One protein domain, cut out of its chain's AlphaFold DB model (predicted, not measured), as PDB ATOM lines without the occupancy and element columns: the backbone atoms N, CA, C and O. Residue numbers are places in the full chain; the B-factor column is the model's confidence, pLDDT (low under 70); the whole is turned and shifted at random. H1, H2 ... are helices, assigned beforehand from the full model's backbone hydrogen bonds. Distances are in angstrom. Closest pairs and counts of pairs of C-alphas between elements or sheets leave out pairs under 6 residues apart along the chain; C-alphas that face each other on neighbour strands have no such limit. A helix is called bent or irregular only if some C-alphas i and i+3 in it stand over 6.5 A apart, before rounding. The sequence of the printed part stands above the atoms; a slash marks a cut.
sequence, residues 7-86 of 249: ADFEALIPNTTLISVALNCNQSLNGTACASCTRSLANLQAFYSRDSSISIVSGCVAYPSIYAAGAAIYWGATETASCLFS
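Overview. This is residues 7 to 86 of the 249 residues of the protein "Putative LRR receptor-like serine/threonine-protein kinase RKF3" of Hibiscus syriacus (UniProt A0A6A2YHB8). What shape do the helices make, starting from the longest, H5? H5 folds back into a helical hairpin with H6, and this packs on a second helical hairpin, H2 and H3, so that four helices form a small cluster with H5 and H3 nearest its middle. The short helices H1 and H4 lie toward one end of it, and there the long loop after H4 sticks out with residues 50 to 56. How large is it? The 80 printed residues hold six named helices, H1 to H6 in order along the chain, and no named strand; the class is all helix, and the whole is compact, with a radius of gyration of the C-alphas of 12.6 A and spans of 37 by 26 by 21 A.

Along the chain. Where is the longest helix? H5 is residues 63 to 75, 19.6 A from first to last C-alpha, with C-alpha 63 at (12.802, -3.846, 3.002). It is only just irregular: C-alphas 71 and 74 are 6.7 A apart. Where are the others? H6 is residues 77 to 85, 11.2 A long, ending with C-alpha 85 at (15.547, 6.614, -0.268). H2 is residues 15 to 25, 15.2 A, and H3 residues 32 to 42, 15.6 A. H1 is residues 7 to 12, beginning with C-alpha 7 at (5.090, -10.550, 9.155), and H4 is residues 45 to 48.

Arrangement. What does H5 touch? H5 and H6 are a hairpin at a shallow tilt of 19 degrees, opposite ways, the closest C-alphas being those of Ser 65 and Leu 84, 5.8 A apart. With residues 68 to 72 alone H5 touches H2 at a steep tilt of 45 degrees, the same way, closest at the C-alphas of Cys 25 and Ala 72, 5.9 A. With residues 64 to 68 alone it only just touches H3, with 3 pairs of C-alphas within 8 A, closest at Leu 41 and Pro 64, 6.2 A. How does H3 stand? H2 and H3 are a hairpin at a shallow tilt of 25 degrees, opposite ways, their closest C-alphas, Asn 24 and Cys 37, 4.8 A apart. Where are H1 and H4? They are close but not clearly touching, with the C-alphas of Leu 12 and Phe 47 7.0 A apart. Do the backbones fit? Every O i to N i+4 pair is within hydrogen-bond range in H1, H2, H3 and H6, and 6 of 9 are in H5; H4 is too short for such a pair.

Size, cuts and confidence. How far does it reach? The two C-alphas farthest apart, those of Ser 53 and Trp 75, are 38.5 A apart. Are there cuts or long links? The printed part has no cut, and the link from H4 to H5, 14 residues, is long. Where is confidence low? Residues 49 to 60 have pLDDT under 70; the mean of the printed part is 81.2.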
ATOM      1  N   ALA A   7       5.022  -9.471   8.173       81.38
ATOM      2  CA  ALA A   7       5.090 -10.550   9.155       81.38
ATOM      3  C   ALA A   7       6.289 -11.490   8.921       81.38
ATOM      4  O   ALA A   7       6.950 -11.883   9.879       81.38
ATOM      5  N   ASP A   8       6.620 -11.793   7.659       79.00
ATOM      6  CA  ASP A   8       7.795 -12.613   7.323       79.00
ATOM      7  C   ASP A   8       9.111 -11.921   7.709       79.00
ATOM      8  O   ASP A   8      10.070 -12.575   8.117       79.00
ATOM      9  N   PHE A   9       9.162 -10.593   7.581       81.56
ATOM     10  CA  PHE A   9      10.324  -9.786   7.951       81.56
ATOM     11  C   PHE A   9      10.481  -9.684   9.471       81.56
ATOM     12  O   PHE A   9      11.576  -9.902   9.990       81.56
ATOM     13  N   GLU A  10       9.390  -9.415  10.189       84.12
ATOM     14  CA  GLU A  10       9.392  -9.345  11.651       84.12
ATOM     15  C   GLU A  10       9.715 -10.699  12.294       84.12
ATOM     16  O   GLU A  10      10.428 -10.747  13.292       84.12
ATOM     17  N   ALA A  11       9.285 -11.810  11.688       83.62
ATOM     18  CA  ALA A  11       9.631 -13.155  12.148       83.62
ATOM     19  C   ALA A  11      11.128 -13.491  11.995       83.62
ATOM     20  O   ALA A  11      11.647 -14.348  12.715       83.62
ATOM     21  N   LEU A  12      11.833 -12.831  11.067       80.94
ATOM     22  CA  LEU A  12      13.252 -13.070  10.790       80.94
ATOM     23  C   LEU A  12      14.188 -12.287  11.727       80.94
ATOM     24  O   LEU A  12      15.377 -12.602  11.825       80.94
ATOM     25  N   ILE A  13      13.673 -11.243  12.378       84.19
ATOM     26  CA  ILE A  13      14.466 -10.251  13.104       84.19
ATOM     27  C   ILE A  13      14.132 -10.303  14.600       84.19
ATOM     28  O   ILE A  13      12.963 -10.295  14.978       84.19
ATOM     29  N   PRO A  14      15.136 -10.296  15.496       88.12
ATOM     30  CA  PRO A  14      14.884 -10.229  16.929       88.12
ATOM     31  C   PRO A  14      14.057  -8.997  17.317       88.12
ATOM     32  O   PRO A  14      14.382  -7.864  16.951       88.12
ATOM     33  N   ASN A  15      13.043  -9.202  18.158       86.38
ATOM     34  CA  ASN A  15      12.149  -8.127  18.594       86.38
ATOM     35  C   ASN A  15      12.902  -6.955  19.262       86.38
ATOM     36  O   ASN A  15      12.558  -5.793  19.079       86.38
ATOM     37  N   THR A  16      14.006  -7.231  19.965       86.25
ATOM     38  CA  THR A  16      14.877  -6.201  20.562       86.25
ATOM     39  C   THR A  16      15.472  -5.249  19.522       86.25
ATOM     40  O   THR A  16      15.541  -4.041  19.748       86.25
ATOM     41  N   THR A  17      15.863  -5.775  18.359       86.31
ATOM     42  CA  THR A  17      16.392  -4.968  17.254       86.31
ATOM     43  C   THR A  17      15.293  -4.190  16.533       86.31
ATOM     44  O   THR A  17      15.505  -3.018  16.223       86.31
ATOM     45  N   LEU A  18      14.093  -4.759  16.366       87.06
ATOM     46  CA  LEU A  18      12.939  -4.030  15.818       87.06
ATOM     47  C   LEU A  18      12.530  -2.854  16.709       87.06
ATOM     48  O   LEU A  18      12.341  -1.745  16.211       87.06
ATOM     49  N   ILE A  19      12.495  -3.054  18.029       88.31
ATOM     50  CA  ILE A  19      12.211  -1.987  18.999       88.31
ATOM     51  C   ILE A  19      13.240  -0.858  18.877       88.31
ATOM     52  O   ILE A  19      12.868   0.314  18.857       88.31
ATOM     53  N   SER A  20      14.531  -1.183  18.740       88.12
ATOM     54  CA  SER A  20      15.575  -0.161  18.573       88.12
ATOM     55  C   SER A  20      15.404   0.665  17.293       88.12
ATOM     56  O   SER A  20      15.621   1.878  17.304       88.12
ATOM     57  N   VAL A  21      14.948   0.041  16.204       89.75
ATOM     58  CA  VAL A  21      14.655   0.731  14.942       89.75
ATOM     59  C   VAL A  21      13.424   1.617  15.092       89.75
ATOM     60  O   VAL A  21      13.476   2.789  14.726       89.75
ATOM     61  N   ALA A  22      12.353   1.109  15.703       89.12
ATOM     62  CA  ALA A  22      11.145   1.884  15.964       89.12
ATOM     63  C   ALA A  22      11.431   3.126  16.826       89.12
ATOM     64  O   ALA A  22      10.974   4.216  16.494       89.12
ATOM     65  N   LEU A  23      12.251   3.000  17.875       90.19
ATOM     66  CA  LEU A  23      12.633   4.127  18.736       90.19
ATOM     67  C   LEU A  23      13.409   5.219  17.987       90.19
ATOM     68  O   LEU A  23      13.203   6.401  18.246       90.19
ATOM     69  N   ASN A  24      14.294   4.843  17.061       90.44
ATOM     70  CA  ASN A  24      15.118   5.807  16.328       90.44
ATOM     71  C   ASN A  24      14.409   6.417  15.107       90.44
ATOM     72  O   ASN A  24      14.745   7.535  14.709       90.44
ATOM     73  N   CYS A  25      13.456   5.694  14.512       91.31
ATOM     74  CA  CYS A  25      12.811   6.069  13.253       91.31
ATOM     75  C   CYS A  25      11.377   6.603  13.404       91.31
ATOM     76  O   CYS A  25      10.876   7.215  12.466       91.31
ATOM     77  N   ASN A  26      10.707   6.419  14.549       91.00
ATOM     78  CA  ASN A  26       9.353   6.940  14.788       91.00
ATOM     79  C   ASN A  26       9.359   8.433  15.180       91.00
ATOM     80  O   ASN A  26       8.888   8.818  16.249       91.00
ATOM     81  N   GLN A  27       9.958   9.263  14.333       88.81
ATOM     82  CA  GLN A  27      10.055  10.713  14.492       88.81
ATOM     83  C   GLN A  27      10.314  11.378  13.133       88.81
ATOM     84  O   GLN A  27      10.555  10.700  12.135       88.81
ATOM     85  N   SER A  28      10.309  12.712  13.088       90.38
ATOM     86  CA  SER A  28      10.692  13.453  11.881       90.38
ATOM     87  C   SER A  28      12.166  13.198  11.539       90.38
ATOM     88  O   SER A  28      13.050  13.449  12.358       90.38
ATOM     89  N   LEU A  29      12.441  12.688  10.335       87.56
ATOM     90  CA  LEU A  29      13.783  12.279   9.898       87.56
ATOM     91  C   LEU A  29      14.620  13.440   9.338       87.56
ATOM     92  O   LEU A  29      15.282  13.294   8.312       87.56
ATOM     93  N   ASN A  30      14.635  14.584  10.024       86.25
ATOM     94  CA  ASN A  30      15.489  15.712   9.659       86.25
ATOM     95  C   ASN A  30      16.859  15.649  10.372       86.25
ATOM     96  O   ASN A  30      16.992  15.195  11.511       86.25
ATOM     97  N   GLY A  31      17.920  16.077   9.682       83.88
ATOM     98  CA  GLY A  31      19.266  16.212  10.256       83.88
ATOM     99  C   GLY A  31      19.781  14.962  10.990       83.88
ATOM    100  O   GLY A  31      20.004  13.911  10.389       83.88
ATOM    101  N   THR A  32      20.004  15.075  12.303       87.31
ATOM    102  CA  THR A  32      20.598  14.014  13.137       87.31
ATOM    103  C   THR A  32      19.673  12.819  13.364       87.31
ATOM    104  O   THR A  32      20.168  11.706  13.550       87.31
ATOM    105  N   ALA A  33      18.349  13.009  13.309       89.50
ATOM    106  CA  ALA A  33      17.378  11.923  13.463       89.50
ATOM    107  C   ALA A  33      17.486  10.905  12.314       89.50
ATOM    108  O   ALA A  33      17.456   9.695  12.544       89.50
ATOM    109  N   CYS A  34      17.735  11.390  11.092       91.75
ATOM    110  CA  CYS A  34      17.999  10.546   9.929       91.75
ATOM    111  C   CYS A  34      19.229   9.645  10.130       91.75
ATOM    112  O   CYS A  34      19.189   8.442   9.865       91.75
ATOM    113  N   ALA A  35      20.322  10.207  10.653       90.88
ATOM    114  CA  ALA A  35      21.559   9.465  10.893       90.88
ATOM    115  C   ALA A  35      21.399   8.386  11.980       90.88
ATOM    116  O   ALA A  35      21.962   7.296  11.861       90.88
ATOM    117  N   SER A  36      20.625   8.664  13.033       92.56
ATOM    118  CA  SER A  36      20.316   7.677  14.076       92.56
ATOM    119  C   SER A  36      19.436   6.545  13.546       92.56
ATOM    120  O   SER A  36      19.733   5.375  13.788       92.56
ATOM    121  N   CYS A  37      18.406   6.878  12.761       92.44
ATOM    122  CA  CYS A  37      17.526   5.898  12.130       92.44
ATOM    123  C   CYS A  37      18.297   4.989  11.154       92.44
ATOM    124  O   CYS A  37      18.323   3.773  11.333       92.44
ATOM    125  N   THR A  38      19.022   5.559  10.188       90.62
ATOM    126  CA  THR A  38      19.802   4.791   9.193       90.62
ATOM    127  C   THR A  38      20.882   3.910   9.826       90.62
ATOM    128  O   THR A  38      21.070   2.767   9.407       90.62
ATOM    129  N   ARG A  39      21.543   4.383  10.892       90.38
ATOM    130  CA  ARG A  39      22.490   3.565  11.667       90.38
ATOM    131  C   ARG A  39      21.797   2.387  12.359       90.38
ATOM    132  O   ARG A  39      22.352   1.293  12.376       90.38
ATOM    133  N   SER A  40      20.592   2.584  12.893       90.19
ATOM    134  CA  SER A  40      19.805   1.497  13.484       90.19
ATOM    135  C   SER A  40      19.361   0.472  12.433       90.19
ATOM    136  O   SER A  40      19.348  -0.722  12.723       90.19
ATOM    137  N   LEU A  41      19.045   0.910  11.207       89.00
ATOM    138  CA  LEU A  41      18.698   0.020  10.091       89.00
ATOM    139  C   LEU A  41      19.884  -0.835   9.633       89.00
ATOM    140  O   LEU A  41      19.692  -2.002   9.299       89.00
ATOM    141  N   ALA A  42      21.108  -0.297   9.652       86.75
ATOM    142  CA  ALA A  42      22.308  -1.048   9.275       86.75
ATOM    143  C   ALA A  42      22.521  -2.300  10.149       86.75
ATOM    144  O   ALA A  42      23.017  -3.318   9.668       86.75
ATOM    145  N   ASN A  43      22.065  -2.277  11.406       85.31
ATOM    146  CA  ASN A  43      22.127  -3.436  12.302       85.31
ATOM    147  C   ASN A  43      21.219  -4.594  11.850       85.31
ATOM    148  O   ASN A  43      21.464  -5.742  12.216       85.31
ATOM    149  N   LEU A  44      20.198  -4.318  11.029       83.38
ATOM    150  CA  LEU A  44      19.324  -5.349  10.467       83.38
ATOM    151  C   LEU A  44      20.000  -6.129   9.327       83.38
ATOM    152  O   LEU A  44      19.586  -7.249   9.026       83.38
ATOM    153  N   GLN A  45      21.074  -5.584   8.737       78.75
ATOM    154  CA  GLN A  45      21.776  -6.169   7.590       78.75
ATOM    155  C   GLN A  45      22.294  -7.581   7.835       78.75
ATOM    156  O   GLN A  45      22.231  -8.428   6.939       78.75
ATOM    157  N   ALA A  46      22.739  -7.868   9.056       76.19
ATOM    158  CA  ALA A  46      23.245  -9.181   9.436       76.19
ATOM    159  C   ALA A  46      22.183 -10.296   9.355       76.19
ATOM    160  O   ALA A  46      22.532 -11.453   9.128       76.19
ATOM    161  N   PHE A  47      20.895  -9.967   9.505       76.12
ATOM    162  CA  PHE A  47      19.818 -10.960   9.581       76.12
ATOM    163  C   PHE A  47      19.300 -11.389   8.204       76.12
ATOM    164  O   PHE A  47      19.007 -12.566   8.007       76.12
ATOM    165  N   TYR A  48      19.257 -10.477   7.226       70.75
ATOM    166  CA  TYR A  48      18.797 -10.786   5.864       70.75
ATOM    167  C   TYR A  48      19.929 -11.112   4.875       70.75
ATOM    168  O   TYR A  48      19.656 -11.583   3.774       70.75
ATOM    169  N   SER A  49      21.198 -10.913   5.256       63.41
ATOM    170  CA  SER A  49      22.374 -11.232   4.417       63.41
ATOM    171  C   SER A  49      22.878 -12.679   4.579       63.41
ATOM    172  O   SER A  49      23.945 -13.031   4.080       63.41
ATOM    173  N   ARG A  50      22.131 -13.538   5.290       58.31
ATOM    174  CA  ARG A  50      22.570 -14.888   5.689       58.31
ATOM    175  C   ARG A  50      22.505 -15.940   4.574       58.31
ATOM    176  O   ARG A  50      23.055 -17.020   4.746       58.31
ATOM    177  N   ASP A  51      21.877 -15.638   3.441       51.00
ATOM    178  CA  ASP A  51      21.711 -16.576   2.324       51.00
ATOM    179  C   ASP A  51      22.522 -16.104   1.104       51.00
ATOM    180  O   ASP A  51      22.020 -15.446   0.198       51.00
ATOM    181  N   SER A  52      23.826 -16.395   1.109       50.75
ATOM    182  CA  SER A  52      24.753 -16.060   0.009       50.75
ATOM    183  C   SER A  52      24.624 -16.990  -1.210       50.75
ATOM    184  O   SER A  52      25.502 -16.992  -2.070       50.75
ATOM    185  N   SER A  53      23.561 -17.794  -1.312       51.44
ATOM    186  CA  SER A  53      23.429 -18.804  -2.372       51.44
ATOM    187  C   SER A  53      22.576 -18.383  -3.574       51.44
ATOM    188  O   SER A  53      22.485 -19.129  -4.546       51.44
ATOM    189  N   ILE A  54      21.986 -17.181  -3.577       47.06
ATOM    190  CA  ILE A  54      21.148 -16.720  -4.692       47.06
ATOM    191  C   ILE A  54      21.516 -15.282  -5.058       47.06
ATOM    192  O   ILE A  54      21.415 -14.360  -4.254       47.06
ATOM    193  N   SER A  55      21.894 -15.080  -6.317       46.06
ATOM    194  CA  SER A  55      22.228 -13.814  -6.980       46.06
ATOM    195  C   SER A  55      21.060 -12.805  -7.093       46.06
ATOM    196  O   SER A  55      21.019 -12.002  -8.021       46.06
ATOM    197  N   ILE A  56      20.113 -12.811  -6.149       51.09
ATOM    198  CA  ILE A  56      18.978 -11.881  -6.039       51.09
ATOM    199  C   ILE A  56      19.106 -11.121  -4.707       51.09
ATOM    200  O   ILE A  56      18.236 -11.143  -3.844       51.09
ATOM    201  N   VAL A  57      20.235 -10.440  -4.515       51.31
ATOM    202  CA  VAL A  57      20.481  -9.598  -3.326       51.31
ATOM    203  C   VAL A  57      19.704  -8.268  -3.409       51.31
ATOM    204  O   VAL A  57      19.568  -7.561  -2.418       51.31
ATOM    205  N   SER A  58      19.113  -7.927  -4.561       54.84
ATOM    206  CA  SER A  58      18.430  -6.640  -4.768       54.84
ATOM    207  C   SER A  58      17.080  -6.501  -4.054       54.84
ATOM    208  O   SER A  58      16.677  -5.378  -3.760       54.84
ATOM    209  N   GLY A  59      16.383  -7.603  -3.756       56.41
ATOM    210  CA  GLY A  59      15.048  -7.555  -3.146       56.41
ATOM    211  C   GLY A  59      15.064  -7.223  -1.653       56.41
ATOM    212  O   GLY A  59      14.229  -6.459  -1.185       56.41
ATOM    213  N   CYS A  60      16.034  -7.756  -0.903       63.75
ATOM    214  CA  CYS A  60      16.052  -7.666   0.561       63.75
ATOM    215  C   CYS A  60      16.607  -6.339   1.098       63.75
ATOM    216  O   CYS A  60      16.229  -5.919   2.187       63.75
ATOM    217  N   VAL A  61      17.470  -5.655   0.341       73.12
ATOM    218  CA  VAL A  61      18.176  -4.446   0.814       73.12
ATOM    219  C   VAL A  61      17.226  -3.262   1.031       73.12
ATOM    220  O   VAL A  61      17.492  -2.414   1.876       73.12
ATOM    221  N   ALA A  62      16.099  -3.214   0.315       77.88
ATOM    222  CA  ALA A  62      15.131  -2.124   0.429       77.88
ATOM    223  C   ALA A  62      14.102  -2.315   1.561       77.88
ATOM    224  O   ALA A  62      13.553  -1.327   2.046       77.88
ATOM    225  N   TYR A  63      13.841  -3.553   2.001       82.31
ATOM    226  CA  TYR A  63      12.802  -3.846   3.002       82.31
ATOM    227  C   TYR A  63      12.999  -3.129   4.347       82.31
ATOM    228  O   TYR A  63      12.021  -2.559   4.831       82.31
ATOM    229  N   PRO A  64      14.213  -3.063   4.934       86.94
ATOM    230  CA  PRO A  64      14.441  -2.300   6.162       86.94
ATOM    231  C   PRO A  64      14.058  -0.822   6.026       86.94
ATOM    232  O   PRO A  64      13.402  -0.268   6.906       86.94
ATOM    233  N   SER A  65      14.419  -0.193   4.901       88.25
ATOM    234  CA  SER A  65      14.072   1.203   4.613       88.25
ATOM    235  C   SER A  65      12.568   1.390   4.420       88.25
ATOM    236  O   SER A  65      12.012   2.367   4.911       88.25
ATOM    237  N   ILE A  66      11.888   0.446   3.761       87.56
ATOM    238  CA  ILE A  66      10.424   0.463   3.585       87.56
ATOM    239  C   ILE A  66       9.706   0.304   4.933       87.56
ATOM    240  O   ILE A  66       8.765   1.047   5.210       87.56
ATOM    241  N   TYR A  67      10.174  -0.608   5.789       86.88
ATOM    242  CA  TYR A  67       9.643  -0.813   7.138       86.88
ATOM    243  C   TYR A  67       9.749   0.464   7.983       86.88
ATOM    244  O   TYR A  67       8.757   0.940   8.532       86.88
ATOM    245  N   ALA A  68      10.938   1.075   8.020       87.31
ATOM    246  CA  ALA A  68      11.170   2.311   8.762       87.31
ATOM    247  C   ALA A  68      10.367   3.498   8.206       87.31
ATOM    248  O   ALA A  68       9.840   4.306   8.973       87.31
ATOM    249  N   ALA A  69      10.222   3.582   6.880       88.50
ATOM    250  CA  ALA A  69       9.424   4.616   6.234       88.50
ATOM    251  C   ALA A  69       7.945   4.543   6.633       88.50
ATOM    252  O   ALA A  69       7.326   5.588   6.819       88.50
ATOM    253  N   GLY A  70       7.391   3.340   6.829       86.38
ATOM    254  CA  GLY A  70       6.010   3.153   7.287       86.38
ATOM    255  C   GLY A  70       5.713   3.823   8.633       86.38
ATOM    256  O   GLY A  70       4.610   4.323   8.831       86.38
ATOM    257  N   ALA A  71       6.700   3.902   9.530       83.62
ATOM    258  CA  ALA A  71       6.571   4.613  10.802       83.62
ATOM    259  C   ALA A  71       6.867   6.118  10.668       83.62
ATOM    260  O   ALA A  71       6.155   6.952  11.226       83.62
ATOM    261  N   ALA A  72       7.902   6.481   9.907       87.88
ATOM    262  CA  ALA A  72       8.369   7.863   9.791       87.88
ATOM    263  C   ALA A  72       7.464   8.762   8.922       87.88
ATOM    264  O   ALA A  72       7.415   9.976   9.130       87.88
ATOM    265  N   ILE A  73       6.711   8.188   7.973       86.50
ATOM    266  CA  ILE A  73       5.922   8.949   6.988       86.50
ATOM    267  C   ILE A  73       4.877   9.874   7.626       86.50
ATOM    268  O   ILE A  73       4.608  10.948   7.086       86.50
ATOM    269  N   TYR A  74       4.351   9.509   8.800       86.38
ATOM    270  CA  TYR A  74       3.388  10.318   9.554       86.38
ATOM    271  C   TYR A  74       3.980  11.630  10.096       86.38
ATOM    272  O   TYR A  74       3.233  12.563  10.376       86.38
ATOM    273  N   TRP A  75       5.309  11.725  10.208       86.50
ATOM    274  CA  TRP A  75       6.021  12.888  10.748       86.50
ATOM    275  C   TRP A  75       6.587  13.825   9.673       86.50
ATOM    276  O   TRP A  75       7.034  14.929   9.991       86.50
ATOM    277  N   GLY A  76       6.600  13.398   8.407       83.62
ATOM    278  CA  GLY A  76       7.114  14.188   7.287       83.62
ATOM    279  C   GLY A  76       7.528  13.320   6.104       83.62
ATOM    280  O   GLY A  76       8.609  12.728   6.104       83.62
ATOM    281  N   ALA A  77       6.684  13.263   5.072       83.25
ATOM    282  CA  ALA A  77       6.903  12.405   3.905       83.25
ATOM    283  C   ALA A  77       8.135  12.809   3.072       83.25
ATOM    284  O   ALA A  77       8.848  11.936   2.584       83.25
ATOM    285  N   THR A  78       8.411  14.110   2.939       85.50
ATOM    286  CA  THR A  78       9.553  14.644   2.175       85.50
ATOM    287  C   THR A  78      10.885  14.312   2.840       85.50
ATOM    288  O   THR A  78      11.758  13.728   2.202       85.50
ATOM    289  N   GLU A  79      11.006  14.596   4.138       85.50
ATOM    290  CA  GLU A  79      12.199  14.298   4.940       85.50
ATOM    291  C   GLU A  79      12.463  12.790   5.001       85.50
ATOM    292  O   GLU A  79      13.587  12.337   4.799       85.50
ATOM    293  N   THR A  80      11.408  11.992   5.192       87.88
ATOM    294  CA  THR A  80      11.500  10.524   5.224       87.88
ATOM    295  C   THR A  80      11.994   9.962   3.895       87.88
ATOM    296  O   THR A  80      12.889   9.115   3.866       87.88
ATOM    297  N   ALA A  81      11.441  10.446   2.783       86.94
ATOM    298  CA  ALA A  81      11.817   9.994   1.451       86.94
ATOM    299  C   ALA A  81      13.229  10.454   1.044       86.94
ATOM    300  O   ALA A  81      13.966   9.694   0.409       86.94
ATOM    301  N   SER A  82      13.636  11.655   1.459       87.69
ATOM    302  CA  SER A  82      15.005  12.139   1.281       87.69
ATOM    303  C   SER A  82      16.000  11.306   2.092       87.69
ATOM    304  O   SER A  82      16.973  10.796   1.540       87.69
ATOM    305  N   CYS A  83      15.710  11.074   3.374       89.25
ATOM    306  CA  CYS A  83      16.577  10.338   4.288       89.25
ATOM    307  C   CYS A  83      16.751   8.856   3.910       89.25
ATOM    308  O   CYS A  83      17.877   8.371   3.806       89.25
ATOM    309  N   LEU A  84      15.652   8.116   3.714       88.62
ATOM    310  CA  LEU A  84      15.694   6.651   3.579       88.62
ATOM    311  C   LEU A  84      15.884   6.166   2.138       88.62
ATOM    312  O   LEU A  84      16.352   5.046   1.932       88.62
ATOM    313  N   PHE A  85      15.528   6.993   1.150       88.75
ATOM    314  CA  PHE A  85      15.547   6.614  -0.268       88.75
ATOM    315  C   PHE A  85      16.366   7.562  -1.151       88.75
ATOM    316  O   PHE A  85      16.427   7.352  -2.360       88.75
ATOM    317  N   SER A  86      17.009   8.588  -0.576       82.88
ATOM    318  CA  SER A  86      17.762   9.601  -1.334       82.88
ATOM    319  C   SER A  86      16.925  10.283  -2.427       82.88
ATOM    320  O   SER A  86      17.441  10.664  -3.479       82.88
TER     321      SER A  86